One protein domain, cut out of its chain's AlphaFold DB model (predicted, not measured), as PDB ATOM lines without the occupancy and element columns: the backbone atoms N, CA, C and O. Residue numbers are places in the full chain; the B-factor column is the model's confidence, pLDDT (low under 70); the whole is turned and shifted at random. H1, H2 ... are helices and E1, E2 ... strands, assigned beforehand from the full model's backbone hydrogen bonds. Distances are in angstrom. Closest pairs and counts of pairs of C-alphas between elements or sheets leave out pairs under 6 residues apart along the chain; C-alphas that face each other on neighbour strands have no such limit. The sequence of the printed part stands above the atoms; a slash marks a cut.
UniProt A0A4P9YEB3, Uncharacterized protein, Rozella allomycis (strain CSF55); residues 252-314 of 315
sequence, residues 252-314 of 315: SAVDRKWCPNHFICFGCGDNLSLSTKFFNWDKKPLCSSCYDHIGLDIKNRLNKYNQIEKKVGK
ATOM      1  N   SER A 252     211.677 318.723 291.024       90.38
ATOM      2  CA  SER A 252     211.440 317.348 291.489       90.38
ATOM      3  C   SER A 252     212.765 316.593 291.525       90.38
ATOM      4  O   SER A 252     213.324 316.267 290.482       90.38
ATOM      5  N   ALA A 253     213.280 316.344 292.726       88.62
ATOM      6  CA  ALA A 253     214.564 315.689 292.937       88.62
ATOM      7  C   ALA A 253     214.594 315.036 294.323       88.62
ATOM      8  O   ALA A 253     213.952 315.521 295.254       88.62
ATOM      9  N   VAL A 254     215.384 313.969 294.489       86.38
ATOM     10  CA  VAL A 254     215.635 313.371 295.818       86.38
ATOM     11  C   VAL A 254     214.333 312.890 296.496       86.38
ATOM     12  O   VAL A 254     214.104 313.099 297.686       86.38
ATOM     13  N   ASP A 255     213.437 312.287 295.707       80.25
ATOM     14  CA  ASP A 255     212.118 311.782 296.129       80.25
ATOM     15  C   ASP A 255     211.216 312.818 296.836       80.25
ATOM     16  O   ASP A 255     210.284 312.466 297.568       80.25
ATOM     17  N   ARG A 256     211.481 314.111 296.605       84.88
ATOM     18  CA  ARG A 256     210.725 315.261 297.117       84.88
ATOM     19  C   ARG A 256     210.581 316.349 296.049       84.88
ATOM     20  O   ARG A 256     211.174 316.285 294.970       84.88
ATOM     21  N   LYS A 257     209.765 317.353 296.364       88.00
ATOM     22  CA  LYS A 257     209.596 318.569 295.568       88.00
ATOM     23  C   LYS A 257     210.205 319.756 296.309       88.00
ATOM     24  O   LYS A 257     210.210 319.775 297.537       88.00
ATOM     25  N   TRP A 258     210.741 320.725 295.579       89.31
ATOM     26  CA  TRP A 258     211.476 321.864 296.134       89.31
ATOM     27  C   TRP A 258     211.087 323.150 295.405       89.31
ATOM     28  O   TRP A 258     210.870 323.136 294.190       89.31
ATOM     29  N   CYS A 259     211.011 324.264 296.135       89.50
ATOM     30  CA  CYS A 259     210.995 325.582 295.502       89.50
ATOM     31  C   CYS A 259     212.339 325.822 294.792       89.50
ATOM     32  O   CYS A 259     213.359 325.351 295.303       89.50
ATOM     33  N   PRO A 260     212.380 326.636 293.721       89.56
ATOM     34  CA  PRO A 260     213.631 327.023 293.066       89.56
ATOM     35  C   PRO A 260     214.707 327.523 294.038       89.56
ATOM     36  O   PRO A 260     215.843 327.072 293.984       89.56
ATOM     37  N   ASN A 261     214.316 328.365 294.998       90.25
ATOM     38  CA  ASN A 261     215.230 328.970 295.976       90.25
ATOM     39  C   ASN A 261     215.525 328.073 297.191       90.25
ATOM     40  O   ASN A 261     216.236 328.480 298.102       90.25
ATOM     41  N   HIS A 262     214.931 326.882 297.253       90.88
ATOM     42  CA  HIS A 262     215.066 325.960 298.380       90.88
ATOM     43  C   HIS A 262     215.674 324.614 297.977       90.88
ATOM     44  O   HIS A 262     215.799 323.714 298.809       90.88
ATOM     45  N   PHE A 263     216.053 324.459 296.708       94.12
ATOM     46  CA  PHE A 263     216.861 323.334 296.271       94.12
ATOM     47  C   PHE A 263     218.337 323.654 296.522       94.12
ATOM     48  O   PHE A 263     219.061 324.090 295.634       94.12
ATOM     49  N   ILE A 264     218.758 323.478 297.774       92.94
ATOM     50  CA  ILE A 264     220.099 323.816 298.265       92.94
ATOM     51  C   ILE A 264     220.801 322.586 298.831       92.94
ATOM     52  O   ILE A 264     220.153 321.633 299.257       92.94
ATOM     53  N   CYS A 265     222.127 322.597 298.881       93.06
ATOM     54  CA  CYS A 265     222.897 321.571 299.566       93.06
ATOM     55  C   CYS A 265     222.638 321.657 301.073       93.06
ATOM     56  O   CYS A 265     222.958 322.659 301.700       93.06
ATOM     57  N   PHE A 266     222.142 320.587 301.691       87.12
ATOM     58  CA  PHE A 266     221.901 320.558 303.142       87.12
ATOM     59  C   PHE A 266     223.188 320.523 303.984       87.12
ATOM     60  O   PHE A 266     223.118 320.660 305.201       87.12
ATOM     61  N   GLY A 267     224.348 320.314 303.353       84.88
ATOM     62  CA  GLY A 267     225.653 320.343 304.015       84.88
ATOM     63  C   GLY A 267     226.259 321.745 304.095       84.88
ATOM     64  O   GLY A 267     226.717 322.139 305.161       84.88
ATOM     65  N   CYS A 268     226.262 322.492 302.985       88.56
ATOM     66  CA  CYS A 268     226.905 323.813 302.898       88.56
ATOM     67  C   CYS A 268     225.940 324.989 302.684       88.56
ATOM     68  O   CYS A 268     226.343 326.132 302.859       88.56
ATOM     69  N   GLY A 269     224.684 324.737 302.316       86.44
ATOM     70  CA  GLY A 269     223.683 325.769 302.028       86.44
ATOM     71  C   GLY A 269     223.700 326.312 300.596       86.44
ATOM     72  O   GLY A 269     222.802 327.070 300.242       86.44
ATOM     73  N   ASP A 270     224.663 325.915 299.758       90.69
ATOM     74  CA  ASP A 270     224.768 326.418 298.383       90.69
ATOM     75  C   ASP A 270     223.584 325.996 297.509       90.69
ATOM     76  O   ASP A 270     223.093 324.867 297.604       90.69
ATOM     77  N   ASN A 271     223.176 326.877 296.593       91.75
ATOM     78  CA  ASN A 271     222.144 326.569 295.605       91.75
ATOM     79  C   ASN A 271     222.566 325.398 294.714       91.75
ATOM     80  O   ASN A 271     223.654 325.377 294.136       91.75
ATOM     81  N   LEU A 272     221.667 324.432 294.571       92.69
ATOM     82  CA  LEU A 272     221.813 323.319 293.651       92.69
ATOM     83  C   LEU A 272     220.970 323.567 292.405       92.69
ATOM     84  O   LEU A 272     219.995 324.314 292.406       92.69
ATOM     85  N   SER A 273     221.354 322.909 291.319       90.06
ATOM     86  CA  SER A 273     220.633 322.938 290.056       90.06
ATOM     87  C   SER A 273     220.425 321.511 289.579       90.06
ATOM     88  O   SER A 273     221.235 320.629 289.854       90.06
ATOM     89  N   LEU A 274     219.366 321.281 288.804       89.88
ATOM     90  CA  LEU A 274     219.188 320.010 288.102       89.88
ATOM     91  C   LEU A 274     220.295 319.753 287.064       89.88
ATOM     92  O   LEU A 274     220.505 318.610 286.673       89.88
ATOM     93  N   SER A 275     221.012 320.800 286.638       89.44
ATOM     94  CA  SER A 275     222.181 320.684 285.760       89.44
ATOM     95  C   SER A 275     223.479 320.335 286.494       89.44
ATOM     96  O   SER A 275     224.457 319.974 285.842       89.44
ATOM     97  N   THR A 276     223.526 320.446 287.828       86.62
ATOM     98  CA  THR A 276     224.727 320.149 288.619       86.62
ATOM     99  C   THR A 276     224.632 318.774 289.275       86.62
ATOM    100  O   THR A 276     223.550 318.242 289.512       86.62
ATOM    101  N   LYS A 277     225.782 318.150 289.558       92.19
ATOM    102  CA  LYS A 277     225.821 316.834 290.210       92.19
ATOM    103  C   LYS A 277     225.524 316.968 291.706       92.19
ATOM    104  O   LYS A 277     226.292 317.597 292.439       92.19
ATOM    105  N   PHE A 278     224.458 316.316 292.156       93.56
ATOM    106  CA  PHE A 278     224.057 316.233 293.560       93.56
ATOM    107  C   PHE A 278     223.724 314.789 293.957       93.56
ATOM    108  O   PHE A 278     223.506 313.923 293.109       93.56
ATOM    109  N   PHE A 279     223.677 314.536 295.261       90.44
ATOM    110  CA  PHE A 279     223.433 313.221 295.843       90.44
ATOM    111  C   PHE A 279     222.236 313.244 296.791       90.44
ATOM    112  O   PHE A 279     221.976 314.248 297.453       90.44
ATOM    113  N   ASN A 280     221.514 312.122 296.862       86.69
ATOM    114  CA  ASN A 280     220.431 311.921 297.820       86.69
ATOM    115  C   ASN A 280     220.984 311.379 299.138       86.69
ATOM    116  O   ASN A 280     221.545 310.283 299.182       86.69
ATOM    117  N   TRP A 281     220.778 312.138 300.206       82.44
ATOM    118  CA  TRP A 281     221.051 311.741 301.573       82.44
ATOM    119  C   TRP A 281     219.765 311.779 302.392       82.44
ATOM    120  O   TRP A 281     219.365 312.840 302.862       82.44
ATOM    121  N   ASP A 282     219.097 310.634 302.538       76.44
ATOM    122  CA  ASP A 282     217.842 310.525 303.300       76.44
ATOM    123  C   ASP A 282     216.813 311.609 302.919       76.44
ATOM    124  O   ASP A 282     216.328 312.398 303.732       76.44
ATOM    125  N   LYS A 283     216.524 311.705 301.616       81.94
ATOM    126  CA  LYS A 283     215.598 312.693 301.039       81.94
ATOM    127  C   LYS A 283     216.085 314.147 301.153       81.94
ATOM    128  O   LYS A 283     215.286 315.066 300.970       81.94
ATOM    129  N   LYS A 284     217.379 314.368 301.420       84.75
ATOM    130  CA  LYS A 284     218.039 315.684 301.420       84.75
ATOM    131  C   LYS A 284     219.119 315.750 300.332       84.75
ATOM    132  O   LYS A 284     219.947 314.842 300.246       84.75
ATOM    133  N   PRO A 285     219.130 316.786 299.483       91.00
ATOM    134  CA  PRO A 285     220.151 316.956 298.457       91.00
ATOM    135  C   PRO A 285     221.487 317.439 299.047       91.00
ATOM    136  O   PRO A 285     221.524 318.339 299.888       91.00
ATOM    137  N   LEU A 286     222.595 316.865 298.572       91.06
ATOM    138  CA  LEU A 286     223.965 317.277 298.901       91.06
ATOM    139  C   LEU A 286     224.781 317.535 297.632       91.06
ATOM    140  O   LEU A 286     224.660 316.796 296.655       91.06
ATOM    141  N   CYS A 287     225.649 318.549 297.653       93.69
ATOM    142  CA  CYS A 287     226.648 318.749 296.607       93.69
ATOM    143  C   CYS A 287     227.722 317.649 296.671       93.69
ATOM    144  O   CYS A 287     227.866 316.960 297.683       93.69
ATOM    145  N   SER A 288     228.491 317.492 295.591       91.88
ATOM    146  CA  SER A 288     229.514 316.438 295.508       91.88
ATOM    147  C   SER A 288     230.558 316.543 296.627       91.88
ATOM    148  O   SER A 288     230.813 315.555 297.303       91.88
ATOM    149  N   SER A 289     231.051 317.754 296.910       90.31
ATOM    150  CA  SER A 289     232.021 318.002 297.988       90.31
ATOM    151  C   SER A 289     231.485 317.579 299.364       90.31
ATOM    152  O   SER A 289     232.090 316.758 300.053       90.31
ATOM    153  N   CYS A 290     230.285 318.043 299.737       89.44
ATOM    154  CA  CYS A 290     229.667 317.665 301.010       89.44
ATOM    155  C   CYS A 290     229.363 316.167 301.099       89.44
ATOM    156  O   CYS A 290     229.463 315.594 302.180       89.44
ATOM    157  N   TYR A 291     228.992 315.525 299.988       87.81
ATOM    158  CA  TYR A 291     228.773 314.082 299.967       87.81
ATOM    159  C   TYR A 291     230.082 313.308 300.155       87.81
ATOM    160  O   TYR A 291     230.113 312.314 300.881       87.81
ATOM    161  N   ASP A 292     231.180 313.751 299.547       86.44
ATOM    162  CA  ASP A 292     232.484 313.092 299.647       86.44
ATOM    163  C   ASP A 292     233.073 313.171 301.058       86.44
ATOM    164  O   ASP A 292     233.667 312.196 301.515       86.44
ATOM    165  N   HIS A 293     232.777 314.244 301.796       84.88
ATOM    166  CA  HIS A 293     233.169 314.414 303.199       84.88
ATOM    167  C   HIS A 293     232.467 313.443 304.166       84.88
ATOM    168  O   HIS A 293     232.886 313.294 305.314       84.88
ATOM    169  N   ILE A 294     231.410 312.754 303.729       81.00
ATOM    170  CA  ILE A 294     230.748 311.729 304.538       81.00
ATOM    171  C   ILE A 294     231.594 310.449 304.527       81.00
ATOM    172  O   ILE A 294     231.851 309.864 303.470       81.00
ATOM    173  N   GLY A 295     231.966 309.976 305.720       78.75
ATOM    174  CA  GLY A 295     232.757 308.759 305.906       78.75
ATOM    175  C   GLY A 295     232.130 307.512 305.265       78.75
ATOM    176  O   GLY A 295     230.912 307.305 305.313       78.75
ATOM    177  N   LEU A 296     232.984 306.660 304.685       75.25
ATOM    178  CA  LEU A 296     232.608 305.427 303.974       75.25
ATOM    179  C   LEU A 296     231.721 304.496 304.816       75.25
ATOM    180  O   LEU A 296     230.758 303.932 304.297       75.25
ATOM    181  N   ASP A 297     231.973 304.400 306.122       75.25
ATOM    182  CA  ASP A 297     231.177 303.575 307.037       75.25
ATOM    183  C   ASP A 297     229.712 304.021 307.113       75.25
ATOM    184  O   ASP A 297     228.798 303.192 307.149       75.25
ATOM    185  N   ILE A 298     229.466 305.335 307.088       73.12
ATOM    186  CA  ILE A 298     228.115 305.903 307.150       73.12
ATOM    187  C   ILE A 298     227.407 305.708 305.802       73.12
ATOM    188  O   ILE A 298     226.247 305.286 305.772       73.12
ATOM    189  N   LYS A 299     228.121 305.908 304.683       73.44
ATOM    190  CA  LYS A 299     227.613 305.627 303.326       73.44
ATOM    191  C   LYS A 299     227.176 304.163 303.182       73.44
ATOM    192  O   LYS A 299     226.082 303.886 302.689       73.44
ATOM    193  N   ASN A 300     227.982 303.226 303.682       74.00
ATOM    194  CA  ASN A 300     227.686 301.792 303.640       74.00
ATOM    195  C   ASN A 300     226.450 301.417 304.472       74.00
ATOM    196  O   ASN A 300     225.609 300.637 304.017       74.00
ATOM    197  N   ARG A 301     226.297 301.999 305.669       73.81
ATOM    198  CA  ARG A 301     225.127 301.761 306.535       73.81
ATOM    199  C   ARG A 301     223.823 302.231 305.892       73.81
ATOM    200  O   ARG A 301     222.834 301.502 305.935       73.81
ATOM    201  N   LEU A 302     223.821 303.394 305.247       67.31
ATOM    202  CA  LEU A 302     222.624 303.912 304.574       67.31
ATOM    203  C   LEU A 302     222.262 303.133 303.317       67.31
ATOM    204  O   LEU A 302     221.085 302.879 303.080       67.31
ATOM    205  N   ASN A 303     223.251 302.676 302.550       70.38
ATOM    206  CA  ASN A 303     222.995 301.780 301.423       70.38
ATOM    207  C   ASN A 303     222.302 300.489 301.883       70.38
ATOM    208  O   ASN A 303     221.344 300.049 301.244       70.38
ATOM    209  N   LYS A 304     222.723 299.923 303.022       73.75
ATOM    210  CA  LYS A 304     222.069 298.758 303.634       73.75
ATOM    211  C   LYS A 304     220.630 299.069 304.069       73.75
ATOM    212  O   LYS A 304     219.740 298.274 303.791       73.75
ATOM    213  N   TYR A 305     220.388 300.225 304.691       69.06
ATOM    214  CA  TYR A 305     219.045 300.658 305.105       69.06
ATOM    215  C   TYR A 305     218.100 300.872 303.906       69.06
ATOM    216  O   TYR A 305     217.010 300.305 303.868       69.06
ATOM    217  N   ASN A 306     218.552 301.569 302.860       66.50
ATOM    218  CA  ASN A 306     217.778 301.798 301.633       66.50
ATOM    219  C   ASN A 306     217.420 300.492 300.899       66.50
ATOM    220  O   ASN A 306     216.356 300.383 300.288       66.50
ATOM    221  N   GLN A 307     218.296 299.480 300.946       71.25
ATOM    222  CA  GLN A 307     217.998 298.148 300.408       71.25
ATOM    223  C   GLN A 307     216.914 297.417 301.213       71.25
ATOM    224  O   GLN A 307     216.146 296.653 300.628       71.25
ATOM    225  N   ILE A 308     216.840 297.643 302.528       69.56
ATOM    226  CA  ILE A 308     215.808 297.070 303.400       69.56
ATOM    227  C   ILE A 308     214.460 297.754 303.142       69.56
ATOM    228  O   ILE A 308     213.482 297.056 302.886       69.56
ATOM    229  N   GLU A 309     214.398 299.090 303.093       60.62
ATOM    230  CA  GLU A 309     213.146 299.812 302.793       60.62
ATOM    231  C   GLU A 309     212.543 299.413 301.437       60.62
ATOM    232  O   GLU A 309     211.338 299.180 301.337       60.62
ATOM    233  N   LYS A 310     213.377 299.233 300.401       63.41
ATOM    234  CA  LYS A 310     212.922 298.756 299.081       63.41
ATOM    235  C   LYS A 310     212.327 297.343 299.101       63.41
ATOM    236  O   LYS A 310     211.549 297.014 298.208       63.41
ATOM    237  N   LYS A 311     212.701 296.506 300.075       66.50
ATOM    238  CA  LYS A 311     212.120 295.166 300.266       66.50
ATOM    239  C   LYS A 311     210.810 295.213 301.054       66.50
ATOM    240  O   LYS A 311     209.933 294.406 300.777       66.50
ATOM    241  N   VAL A 312     210.670 296.150 301.994       58.03
ATOM    242  CA  VAL A 312     209.478 296.287 302.849       58.03
ATOM    243  C   VAL A 312     208.329 297.004 302.128       58.03
ATOM    244  O   VAL A 312     207.181 296.613 302.288       58.03
ATOM    245  N   GLY A 313     208.606 297.986 301.264       45.72
ATOM    246  CA  GLY A 313     207.576 298.733 300.519       45.72
ATOM    247  C   GLY A 313     206.887 297.985 299.363       45.72
ATOM    248  O   GLY A 313     206.271 298.633 298.520       45.72
ATOM    249  N   LYS A 314     207.036 296.656 299.270       43.75
ATOM    250  CA  LYS A 314     206.423 295.786 298.244       43.75
ATOM    251  C   LYS A 314     205.421 294.766 298.818       43.75
ATOM    252  O   LYS A 314     205.030 293.856 298.090       43.75
TER     253      LYS A 314
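This is residues 252 to 314 of the 315 residues of an uncharacterized protein of Rozella allomycis (strain CSF55) (UniProt A0A4P9YEB3). A small head of loops round one two-stranded hairpin, E2 and E3, is joined through the short helix H1 to one long helix, H2, which folds back beside the head with a gap between; its far end, residues 307 to 314, sticks out. The small strand E1 lies at the end of the head away from H1, beyond the hairpin, and the 19-residue loop 259 to 277 lies mostly on the side of the hairpin away from H2. The printed part has 63 residues, with two named helices and three named strands in the order E1, E2, E3, H1, H2; E2 and E3 are antiparallel, and the class is mixed, helices and strands. It is only just compact, close to loose, with a radius of gyration of the C-alphas of 12.7 A and spans of 34 by 28 by 16 A.

Find C-alpha 256 at (210.725, 315.261, 297.117), where E1 begins; it runs to 258, 6.7 A. E2 is residues 278 to 281, 9.7 A, and E3 is 284 to 287, 10.3 A. H1 is 288 to 292, 6.1 A. H2, residues 296 to 312, runs 24.9 A to C-alpha 312 at (209.478, 296.287, 302.849).

Look first at residues 252 to 253, which pair antiparallel with 256 to 257 of E1. E1 pairs with no named strand and is only just apart from E3, at 8.5 A. In the hairpin of E2 and E3, at 142 degrees, N 279 and O 286 are 2.8 A apart, within hydrogen-bond range. The closest C-alphas of E2 and H1, Phe 278 and Ser 288, are 5.8 A apart. H2 is apart from E1, E2, E3 and H1. In H1 and H2 every O i to N i+4 pair is within hydrogen-bond range.

The C-alphas farthest apart, Asp 270 and Lys 314, are 35.7 A apart. The printed part has no cut, and the link from E1 to E2 is long. Look for pLDDT under 70 at residues 302, 305 to 306 and 308 to 314.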